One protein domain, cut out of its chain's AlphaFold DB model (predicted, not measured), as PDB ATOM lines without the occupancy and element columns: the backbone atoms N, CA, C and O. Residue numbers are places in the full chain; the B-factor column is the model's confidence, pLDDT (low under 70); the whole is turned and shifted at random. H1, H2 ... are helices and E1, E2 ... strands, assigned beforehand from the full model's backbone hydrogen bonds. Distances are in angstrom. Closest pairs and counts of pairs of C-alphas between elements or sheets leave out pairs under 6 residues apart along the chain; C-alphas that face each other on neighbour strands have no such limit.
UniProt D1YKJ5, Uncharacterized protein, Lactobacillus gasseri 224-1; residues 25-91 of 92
ATOM      1  N   PRO A  25      58.762 -34.200  -3.019       97.19
ATOM      2  CA  PRO A  25      57.427 -33.866  -3.498       97.19
ATOM      3  C   PRO A  25      56.356 -34.819  -2.952       97.19
ATOM      4  O   PRO A  25      56.578 -36.024  -2.820       97.19
ATOM      5  N   ARG A  26      55.148 -34.291  -2.715       95.94
ATOM      6  CA  ARG A  26      53.991 -35.045  -2.196       95.94
ATOM      7  C   ARG A  26      53.681 -36.310  -3.002       95.94
ATOM      8  O   ARG A  26      53.228 -37.289  -2.426       95.94
ATOM      9  N   CYS A  27      53.915 -36.313  -4.317       96.94
ATOM     10  CA  CYS A  27      53.610 -37.463  -5.171       96.94
ATOM     11  C   CYS A  27      54.314 -38.764  -4.745       96.94
ATOM     12  O   CYS A  27      53.831 -39.842  -5.085       96.94
ATOM     13  N   TYR A  28      55.400 -38.677  -3.973       97.06
ATOM     14  CA  TYR A  28      56.110 -39.826  -3.403       97.06
ATOM     15  C   TYR A  28      55.588 -40.269  -2.023       97.06
ATOM     16  O   TYR A  28      56.141 -41.192  -1.433       97.06
ATOM     17  N   ASN A  29      54.561 -39.616  -1.479       95.94
ATOM     18  CA  ASN A  29      53.954 -39.954  -0.190       95.94
ATOM     19  C   ASN A  29      52.500 -39.439  -0.115       95.94
ATOM     20  O   ASN A  29      52.140 -38.697   0.804       95.94
ATOM     21  N   GLU A  30      51.667 -39.769  -1.108       95.38
ATOM     22  CA  GLU A  30      50.255 -39.362  -1.104       95.38
ATOM     23  C   GLU A  30      49.470 -40.223  -0.107       95.38
ATOM     24  O   GLU A  30      49.397 -41.438  -0.254       95.38
ATOM     25  N   GLN A  31      48.894 -39.596   0.918       91.25
ATOM     26  CA  GLN A  31      48.288 -40.269   2.074       91.25
ATOM     27  C   GLN A  31      46.754 -40.282   2.055       91.25
ATOM     28  O   GLN A  31      46.145 -41.074   2.772       91.25
ATOM     29  N   TYR A  32      46.119 -39.412   1.268       83.81
ATOM     30  CA  TYR A  32      44.679 -39.166   1.340       83.81
ATOM     31  C   TYR A  32      43.924 -39.696   0.130       83.81
ATOM     32  O   TYR A  32      43.089 -40.590   0.265       83.81
ATOM     33  N   ARG A  33      44.175 -39.120  -1.047       87.56
ATOM     34  CA  ARG A  33      43.436 -39.437  -2.273       87.56
ATOM     35  C   ARG A  33      44.421 -39.654  -3.403       87.56
ATOM     36  O   ARG A  33      45.335 -38.855  -3.569       87.56
ATOM     37  N   LEU A  34      44.181 -40.680  -4.209       93.06
ATOM     38  CA  LEU A  34      44.923 -40.892  -5.441       93.06
ATOM     39  C   LEU A  34      44.775 -39.682  -6.377       93.06
ATOM     40  O   LEU A  34      43.670 -39.187  -6.612       93.06
ATOM     41  N   ARG A  35      45.902 -39.181  -6.883       94.31
ATOM     42  CA  ARG A  35      45.978 -38.049  -7.812       94.31
ATOM     43  C   ARG A  35      46.705 -38.482  -9.087       94.31
ATOM     44  O   ARG A  35      47.489 -39.427  -9.032       94.31
ATOM     45  N   PRO A  36      46.510 -37.773 -10.214       95.06
ATOM     46  CA  PRO A  36      47.145 -38.137 -11.485       95.06
ATOM     47  C   PRO A  36      48.678 -38.176 -11.436       95.06
ATOM     48  O   PRO A  36      49.309 -38.920 -12.178       95.06
ATOM     49  N   ASP A  37      49.291 -37.373 -10.564       96.75
ATOM     50  CA  ASP A  37      50.741 -37.299 -10.398       96.75
ATOM     51  C   ASP A  37      51.287 -38.257  -9.332       96.75
ATOM     52  O   ASP A  37      52.504 -38.313  -9.153       96.75
ATOM     53  N   THR A  38      50.429 -38.997  -8.618       96.62
ATOM     54  CA  THR A  38      50.850 -39.911  -7.551       96.62
ATOM     55  C   THR A  38      51.811 -40.962  -8.099       96.62
ATOM     56  O   THR A  38      51.516 -41.672  -9.057       96.62
ATOM     57  N   LYS A  39      52.977 -41.065  -7.460       95.62
ATOM     58  CA  LYS A  39      53.993 -42.089  -7.723       95.62
ATOM     59  C   LYS A  39      53.982 -43.168  -6.650       95.62
ATOM     60  O   LYS A  39      54.161 -44.336  -6.965       95.62
ATOM     61  N   ILE A  40      53.755 -42.779  -5.394       95.44
ATOM     62  CA  ILE A  40      53.656 -43.694  -4.257       95.44
ATOM     63  C   ILE A  40      52.443 -43.297  -3.417       95.44
ATOM     64  O   ILE A  40      52.358 -42.179  -2.900       95.44
ATOM     65  N   GLN A  41      51.514 -44.241  -3.273       95.19
ATOM     66  CA  GLN A  41      50.356 -44.130  -2.394       95.19
ATOM     67  C   GLN A  41      50.682 -44.739  -1.031       95.19
ATOM     68  O   GLN A  41      51.038 -45.911  -0.920       95.19
ATOM     69  N   HIS A  42      50.519 -43.948   0.021       94.56
ATOM     70  CA  HIS A  42      50.750 -44.355   1.396       94.56
ATOM     71  C   HIS A  42      49.416 -44.639   2.097       94.56
ATOM     72  O   HIS A  42      48.658 -43.739   2.452       94.56
ATOM     73  N   PHE A  43      49.142 -45.920   2.338       93.44
ATOM     74  CA  PHE A  43      47.955 -46.387   3.059       93.44
ATOM     75  C   PHE A  43      48.145 -46.269   4.583       93.44
ATOM     76  O   PHE A  43      48.410 -47.248   5.300       93.44
ATOM     77  N   THR A  44      48.039 -45.032   5.068       91.12
ATOM     78  CA  THR A  44      48.159 -44.671   6.487       91.12
ATOM     79  C   THR A  44      46.807 -44.664   7.211       91.12
ATOM     80  O   THR A  44      45.739 -44.804   6.612       91.12
ATOM     81  N   THR A  45      46.846 -44.516   8.532       89.94
ATOM     82  CA  THR A  45      45.653 -44.287   9.348       89.94
ATOM     83  C   THR A  45      45.189 -42.845   9.176       89.94
ATOM     84  O   THR A  45      45.938 -41.907   9.431       89.94
ATOM     85  N   SER A  46      43.932 -42.673   8.778       86.62
ATOM     86  CA  SER A  46      43.287 -41.364   8.650       86.62
ATOM     87  C   SER A  46      42.362 -41.090   9.835       86.62
ATOM     88  O   SER A  46      41.766 -42.012  10.392       86.62
ATOM     89  N   PHE A  47      42.219 -39.820  10.214       87.56
ATOM     90  CA  PHE A  47      41.219 -39.378  11.186       87.56
ATOM     91  C   PHE A  47      39.953 -38.938  10.445       87.56
ATOM     92  O   PHE A  47      40.004 -38.064   9.576       87.56
ATOM     93  N   ARG A  48      38.816 -39.559  10.760       85.00
ATOM     94  CA  ARG A  48      37.500 -39.227  10.205       85.00
ATOM     95  C   ARG A  48      36.692 -38.512  11.279       85.00
ATOM     96  O   ARG A  48      36.690 -38.936  12.426       85.00
ATOM     97  N   PHE A  49      36.034 -37.419  10.902       81.50
ATOM     98  CA  PHE A  49      35.372 -36.508  11.846       81.50
ATOM     99  C   PHE A  49      33.837 -36.538  11.775       81.50
ATOM    100  O   PHE A  49      33.187 -35.906  12.598       81.50
ATOM    101  N   LYS A  50      33.242 -37.236  10.798       78.31
ATOM    102  CA  LYS A  50      31.784 -37.291  10.595       78.31
ATOM    103  C   LYS A  50      31.309 -38.744  10.487       78.31
ATOM    104  O   LYS A  50      31.969 -39.501   9.777       78.31
ATOM    105  N   PRO A  51      30.159 -39.123  11.085       81.50
ATOM    106  CA  PRO A  51      29.354 -38.368  12.059       81.50
ATOM    107  C   PRO A  51      29.973 -38.329  13.470       81.50
ATOM    108  O   PRO A  51      29.590 -37.490  14.277       81.50
ATOM    109  N   TYR A  52      30.958 -39.187  13.743       87.50
ATOM    110  CA  TYR A  52      31.721 -39.223  14.989       87.50
ATOM    111  C   TYR A  52      33.215 -39.275  14.681       87.50
ATOM    112  O   TYR A  52      33.616 -39.743  13.612       87.50
ATOM    113  N   PHE A  53      34.041 -38.798  15.613       89.56
ATOM    114  CA  PHE A  53      35.487 -38.909  15.483       89.56
ATOM    115  C   PHE A  53      35.921 -40.368  15.619       89.56
ATOM    116  O   PHE A  53      35.691 -40.994  16.652       89.56
ATOM    117  N   HIS A  54      36.572 -40.899  14.592       88.19
ATOM    118  CA  HIS A  54      37.175 -42.222  14.643       88.19
ATOM    119  C   HIS A  54      38.422 -42.293  13.761       88.19
ATOM    120  O   HIS A  54      38.585 -41.552  12.787       88.19
ATOM    121  N   THR A  55      39.321 -43.214  14.091       90.75
ATOM    122  CA  THR A  55      40.420 -43.577  13.201       90.75
ATOM    123  C   THR A  55      39.917 -44.546  12.138       90.75
ATOM    124  O   THR A  55      38.997 -45.338  12.350       90.75
ATOM    125  N   LEU A  56      40.505 -44.462  10.953       89.38
ATOM    126  CA  LEU A  56      40.252 -45.387   9.866       89.38
ATOM    127  C   LEU A  56      41.582 -45.815   9.266       89.38
ATOM    128  O   LEU A  56      42.274 -45.024   8.620       89.38
ATOM    129  N   THR A  57      41.891 -47.092   9.444       92.44
ATOM    130  CA  THR A  57      43.008 -47.765   8.793       92.44
ATOM    131  C   THR A  57      42.440 -48.745   7.780       92.44
ATOM    132  O   THR A  57      41.648 -49.620   8.129       92.44
ATOM    133  N   VAL A  58      42.838 -48.594   6.523       93.12
ATOM    134  CA  VAL A  58      42.548 -49.558   5.461       93.12
ATOM    135  C   VAL A  58      43.881 -49.938   4.852       93.12
ATOM    136  O   VAL A  58      44.652 -49.066   4.454       93.12
ATOM    137  N   LYS A  59      44.185 -51.232   4.855       92.62
ATOM    138  CA  LYS A  59      45.453 -51.744   4.347       92.62
ATOM    139  C   LYS A  59      45.263 -52.316   2.944       92.62
ATOM    140  O   LYS A  59      44.206 -52.878   2.688       92.62
ATOM    141  N   PRO A  60      46.267 -52.216   2.052       92.50
ATOM    142  CA  PRO A  60      46.110 -52.603   0.646       92.50
ATOM    143  C   PRO A  60      45.681 -54.058   0.444       92.50
ATOM    144  O   PRO A  60      44.937 -54.365  -0.475       92.50
ATOM    145  N   TRP A  61      46.138 -54.958   1.317       90.50
ATOM    146  CA  TRP A  61      45.805 -56.383   1.247       90.50
ATOM    147  C   TRP A  61      44.363 -56.706   1.660       90.50
ATOM    148  O   TRP A  61      43.925 -57.836   1.457       90.50
ATOM    149  N   ASP A  62      43.647 -55.749   2.252       94.31
ATOM    150  CA  ASP A  62      42.216 -55.833   2.539       94.31
ATOM    151  C   ASP A  62      41.444 -55.184   1.381       94.31
ATOM    152  O   ASP A  62      40.964 -54.049   1.463       94.31
ATOM    153  N   ILE A  63      41.426 -55.903   0.255       94.06
ATOM    154  CA  ILE A  63      40.929 -55.416  -1.041       94.06
ATOM    155  C   ILE A  63      39.471 -54.956  -0.923       94.06
ATOM    156  O   ILE A  63      39.117 -53.879  -1.399       94.06
ATOM    157  N   GLU A  64      38.646 -55.717  -0.201       95.25
ATOM    158  CA  GLU A  64      37.241 -55.381   0.026       95.25
ATOM    159  C   GLU A  64      37.089 -54.007   0.690       95.25
ATOM    160  O   GLU A  64      36.259 -53.195   0.272       95.25
ATOM    161  N   ARG A  65      37.913 -53.688   1.696       94.62
ATOM    162  CA  ARG A  65      37.888 -52.368   2.344       94.62
ATOM    163  C   ARG A  65      38.498 -51.268   1.488       94.62
ATOM    164  O   ARG A  65      38.028 -50.130   1.564       94.62
ATOM    165  N   VAL A  66      39.516 -51.563   0.679       93.75
ATOM    166  CA  VAL A  66      40.055 -50.597  -0.297       93.75
ATOM    167  C   VAL A  66      38.943 -50.163  -1.261       93.75
ATOM    168  O   VAL A  66      38.734 -48.966  -1.463       93.75
ATOM    169  N   HIS A  67      38.142 -51.110  -1.747       94.88
ATOM    170  CA  HIS A  67      37.009 -50.836  -2.634       94.88
ATOM    171  C   HIS A  67      35.847 -50.163  -1.914       94.88
ATOM    172  O   HIS A  67      35.384 -49.101  -2.318       94.88
ATOM    173  N   SER A  68      35.361 -50.753  -0.823       94.44
ATOM    174  CA  SER A  68      34.136 -50.299  -0.158       94.44
ATOM    175  C   SER A  68      34.320 -48.983   0.594       94.44
ATOM    176  O   SER A  68      33.411 -48.146   0.561       94.44
ATOM    177  N   VAL A  69      35.484 -48.764   1.217       90.88
ATOM    178  CA  VAL A  69      35.749 -47.600   2.073       90.88
ATOM    179  C   VAL A  69      36.552 -46.520   1.356       90.88
ATOM    180  O   VAL A  69      36.207 -45.344   1.471       90.88
ATOM    181  N   LEU A  70      37.624 -46.883   0.639       90.50
ATOM    182  CA  LEU A  70      38.463 -45.893  -0.053       90.50
ATOM    183  C   LEU A  70      37.965 -45.571  -1.467       90.50
ATOM    184  O   LEU A  70      38.344 -44.527  -1.992       90.50
ATOM    185  N   LYS A  71      37.096 -46.414  -2.046       92.75
ATOM    186  CA  LYS A  71      36.593 -46.287  -3.425       92.75
ATOM    187  C   LYS A  71      37.725 -46.250  -4.464       92.75
ATOM    188  O   LYS A  71      37.621 -45.533  -5.453       92.75
ATOM    189  N   LEU A  72      38.810 -46.987  -4.208       93.25
ATOM    190  CA  LEU A  72      39.981 -47.070  -5.084       93.25
ATOM    191  C   LEU A  72      39.994 -48.414  -5.807       93.25
ATOM    192  O   LEU A  72      40.031 -49.441  -5.142       93.25
ATOM    193  N   HIS A  73      40.013 -48.387  -7.135       95.12
ATOM    194  CA  HIS A  73      40.065 -49.575  -8.007       95.12
ATOM    195  C   HIS A  73      41.285 -49.561  -8.939       95.12
ATOM    196  O   HIS A  73      41.598 -50.537  -9.611       95.12
ATOM    197  N   GLU A  74      42.028 -48.455  -8.949       93.56
ATOM    198  CA  GLU A  74      43.191 -48.217  -9.802       93.56
ATOM    199  C   GLU A  74      44.373 -49.149  -9.488       93.56
ATOM    200  O   GLU A  74      45.343 -49.195 -10.241       93.56
ATOM    201  N   TYR A  75      44.302 -49.889  -8.379       93.81
ATOM    202  CA  TYR A  75      45.332 -50.830  -7.944       93.81
ATOM    203  C   TYR A  75      44.940 -52.301  -8.125       93.81
ATOM    204  O   TYR A  75      45.717 -53.165  -7.726       93.81
ATOM    205  N   ASP A  76      43.779 -52.612  -8.703       94.69
ATOM    206  CA  ASP A  76      43.228 -53.977  -8.708       94.69
ATOM    207  C   ASP A  76      44.146 -54.984  -9.402       94.69
ATOM    208  O   ASP A  76      44.389 -56.068  -8.867       94.69
ATOM    209  N   ASP A  77      44.748 -54.592 -10.525       95.12
ATOM    210  CA  ASP A  77      45.701 -55.437 -11.248       95.12
ATOM    211  C   ASP A  77      46.936 -55.761 -10.394       95.12
ATOM    212  O   ASP A  77      47.383 -56.909 -10.336       95.12
ATOM    213  N   LEU A  78      47.466 -54.763  -9.679       94.50
ATOM    214  CA  LEU A  78      48.621 -54.930  -8.793       94.50
ATOM    215  C   LEU A  78      48.266 -55.779  -7.565       94.50
ATOM    216  O   LEU A  78      49.042 -56.640  -7.146       94.50
ATOM    217  N   LEU A  79      47.087 -55.551  -6.985       94.50
ATOM    218  CA  LEU A  79      46.606 -56.293  -5.823       94.50
ATOM    219  C   LEU A  79      46.332 -57.757  -6.171       94.50
ATOM    220  O   LEU A  79      46.670 -58.642  -5.381       94.50
ATOM    221  N   LYS A  80      45.799 -58.032  -7.365       94.25
ATOM    222  CA  LYS A  80      45.619 -59.393  -7.875       94.25
ATOM    223  C   LYS A  80      46.956 -60.120  -8.005       94.25
ATOM    224  O   LYS A  80      47.107 -61.206  -7.443       94.25
ATOM    225  N   GLN A  81      47.947 -59.489  -8.641       95.12
ATOM    226  CA  GLN A  81      49.304 -60.045  -8.741       95.12
ATOM    227  C   GLN A  81      49.900 -60.334  -7.357       95.12
ATOM    228  O   GLN A  81      50.457 -61.408  -7.124       95.12
ATOM    229  N   TYR A  82      49.733 -59.415  -6.401       92.94
ATOM    230  CA  TYR A  82      50.178 -59.624  -5.024       92.94
ATOM    231  C   TYR A  82      49.516 -60.849  -4.371       92.94
ATOM    232  O   TYR A  82      50.202 -61.631  -3.709       92.94
ATOM    233  N   VAL A  83      48.206 -61.049  -4.545       92.56
ATOM    234  CA  VAL A  83      47.486 -62.206  -3.979       92.56
ATOM    235  C   VAL A  83      47.978 -63.524  -4.581       92.56
ATOM    236  O   VAL A  83      48.181 -64.494  -3.839       92.56
ATOM    237  N   GLU A  84      48.205 -63.557  -5.892       93.75
ATOM    238  CA  GLU A  84      48.735 -64.726  -6.601       93.75
ATOM    239  C   GLU A  84      50.145 -65.078  -6.101       93.75
ATOM    240  O   GLU A  84      50.378 -66.206  -5.647       93.75
ATOM    241  N   LEU A  85      51.052 -64.095  -6.071       94.69
ATOM    242  CA  LEU A  85      52.427 -64.255  -5.585       94.69
ATOM    243  C   LEU A  85      52.473 -64.672  -4.115       94.69
ATOM    244  O   LEU A  85      53.181 -65.608  -3.747       94.69
ATOM    245  N   ARG A  86      51.670 -64.035  -3.257       91.62
ATOM    246  CA  ARG A  86      51.585 -64.391  -1.833       91.62
ATOM    247  C   ARG A  86      51.151 -65.843  -1.644       91.62
ATOM    248  O   ARG A  86      51.641 -66.515  -0.740       91.62
ATOM    249  N   SER A  87      50.232 -66.324  -2.476       90.00
ATOM    250  CA  SER A  87      49.758 -67.710  -2.421       90.00
ATOM    251  C   SER A  87      50.821 -68.694  -2.904       90.00
ATOM    252  O   SER A  87      50.883 -69.811  -2.405       90.00
ATOM    253  N   GLN A  88      51.669 -68.310  -3.860       92.50
ATOM    254  CA  GLN A  88      52.834 -69.104  -4.267       92.50
ATOM    255  C   GLN A  88      53.888 -69.163  -3.155       92.50
ATOM    256  O   GLN A  88      54.311 -70.255  -2.793       92.50
ATOM    257  N   LEU A  89      54.229 -68.025  -2.545       91.19
ATOM    258  CA  LEU A  89      55.233 -67.948  -1.476       91.19
ATOM    259  C   LEU A  89      54.836 -68.709  -0.210       91.19
ATOM    260  O   LEU A  89      55.693 -69.284   0.437       91.19
ATOM    261  N   LYS A  90      53.548 -68.737   0.150       84.19
ATOM    262  CA  LYS A  90      53.066 -69.525   1.301       84.19
ATOM    263  C   LYS A  90      53.095 -71.041   1.074       84.19
ATOM    264  O   LYS A  90      52.906 -71.784   2.028       84.19
ATOM    265  N   ARG A  91      53.206 -71.480  -0.182       71.00
ATOM    266  CA  ARG A  91      53.264 -72.899  -0.560       71.00
ATOM    267  C   ARG A  91      54.701 -73.419  -0.673       71.00
ATOM    268  O   ARG A  91      54.860 -74.631  -0.772       71.00
TER     269      ARG A  91
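What this domain is: This is residues 25 to 91 of the 92 residues of an uncharacterized protein of Lactobacillus gasseri 224-1 (UniProt D1YKJ5). A two-stranded hairpin, E1 and E2, makes one end of a loose model, and the longest helix, H2, makes the other, with the short helix H1 between them along the long axis. A long looped stretch with no named element, residues 25 to 45, leads into the hairpin, and residues 84 to 91, of which 84 to 89 belong to H2, stick out. The printed part has 67 residues, under half of them in named elements, in the order E1, E2, H1, H2; the sheet, E1 - E2, is antiparallel and the class is mixed, helices and strands. The whole is loose, with a radius of gyration of the C-alphas of 13.8 A and spans of 43 by 29 by 16 A.

How they stand to each other: Look first at E1, residues 46 to 48, and E2, residues 54 to 56, an antiparallel hairpin at 141 degrees between directions. The C-alphas of Phe 47 and Thr 55 face each other at 4.7 A; N 46 and O 56, at 2.9 A, and N 56 and O 46, at 2.8 A, are within hydrogen-bond range. Next find H1, residues 63 to 70, and H2, residues 76 to 89: they are close but not clearly touching, their closest C-alphas, those of Ile 63 and Leu 79, 7.5 A apart. They run opposite ways at a shallow tilt of 33 degrees, only just short of steep. In H1 and H2 every O i to N i+4 pair is within hydrogen-bond range. E1 is apart from both helices, and E2 is apart from H2.

Where its parts are: Find C-alpha 46 at (43.287, -41.364, 8.650), where E1 begins. H1 runs 9.9 A from C-alpha 63 at (40.929, -55.416, -1.041). H2 runs 19.8 A, ending at C-alpha 89 at (55.233, -67.948, -1.476).

The domain as a whole: The C-alphas farthest apart, those of Pro 51 and Arg 91, are 43.9 A apart. The links E1 to E2 and H1 to H2 are tight, and E2 to H1 is short. The printed part has no cut, and no printed residue is under 70 in pLDDT.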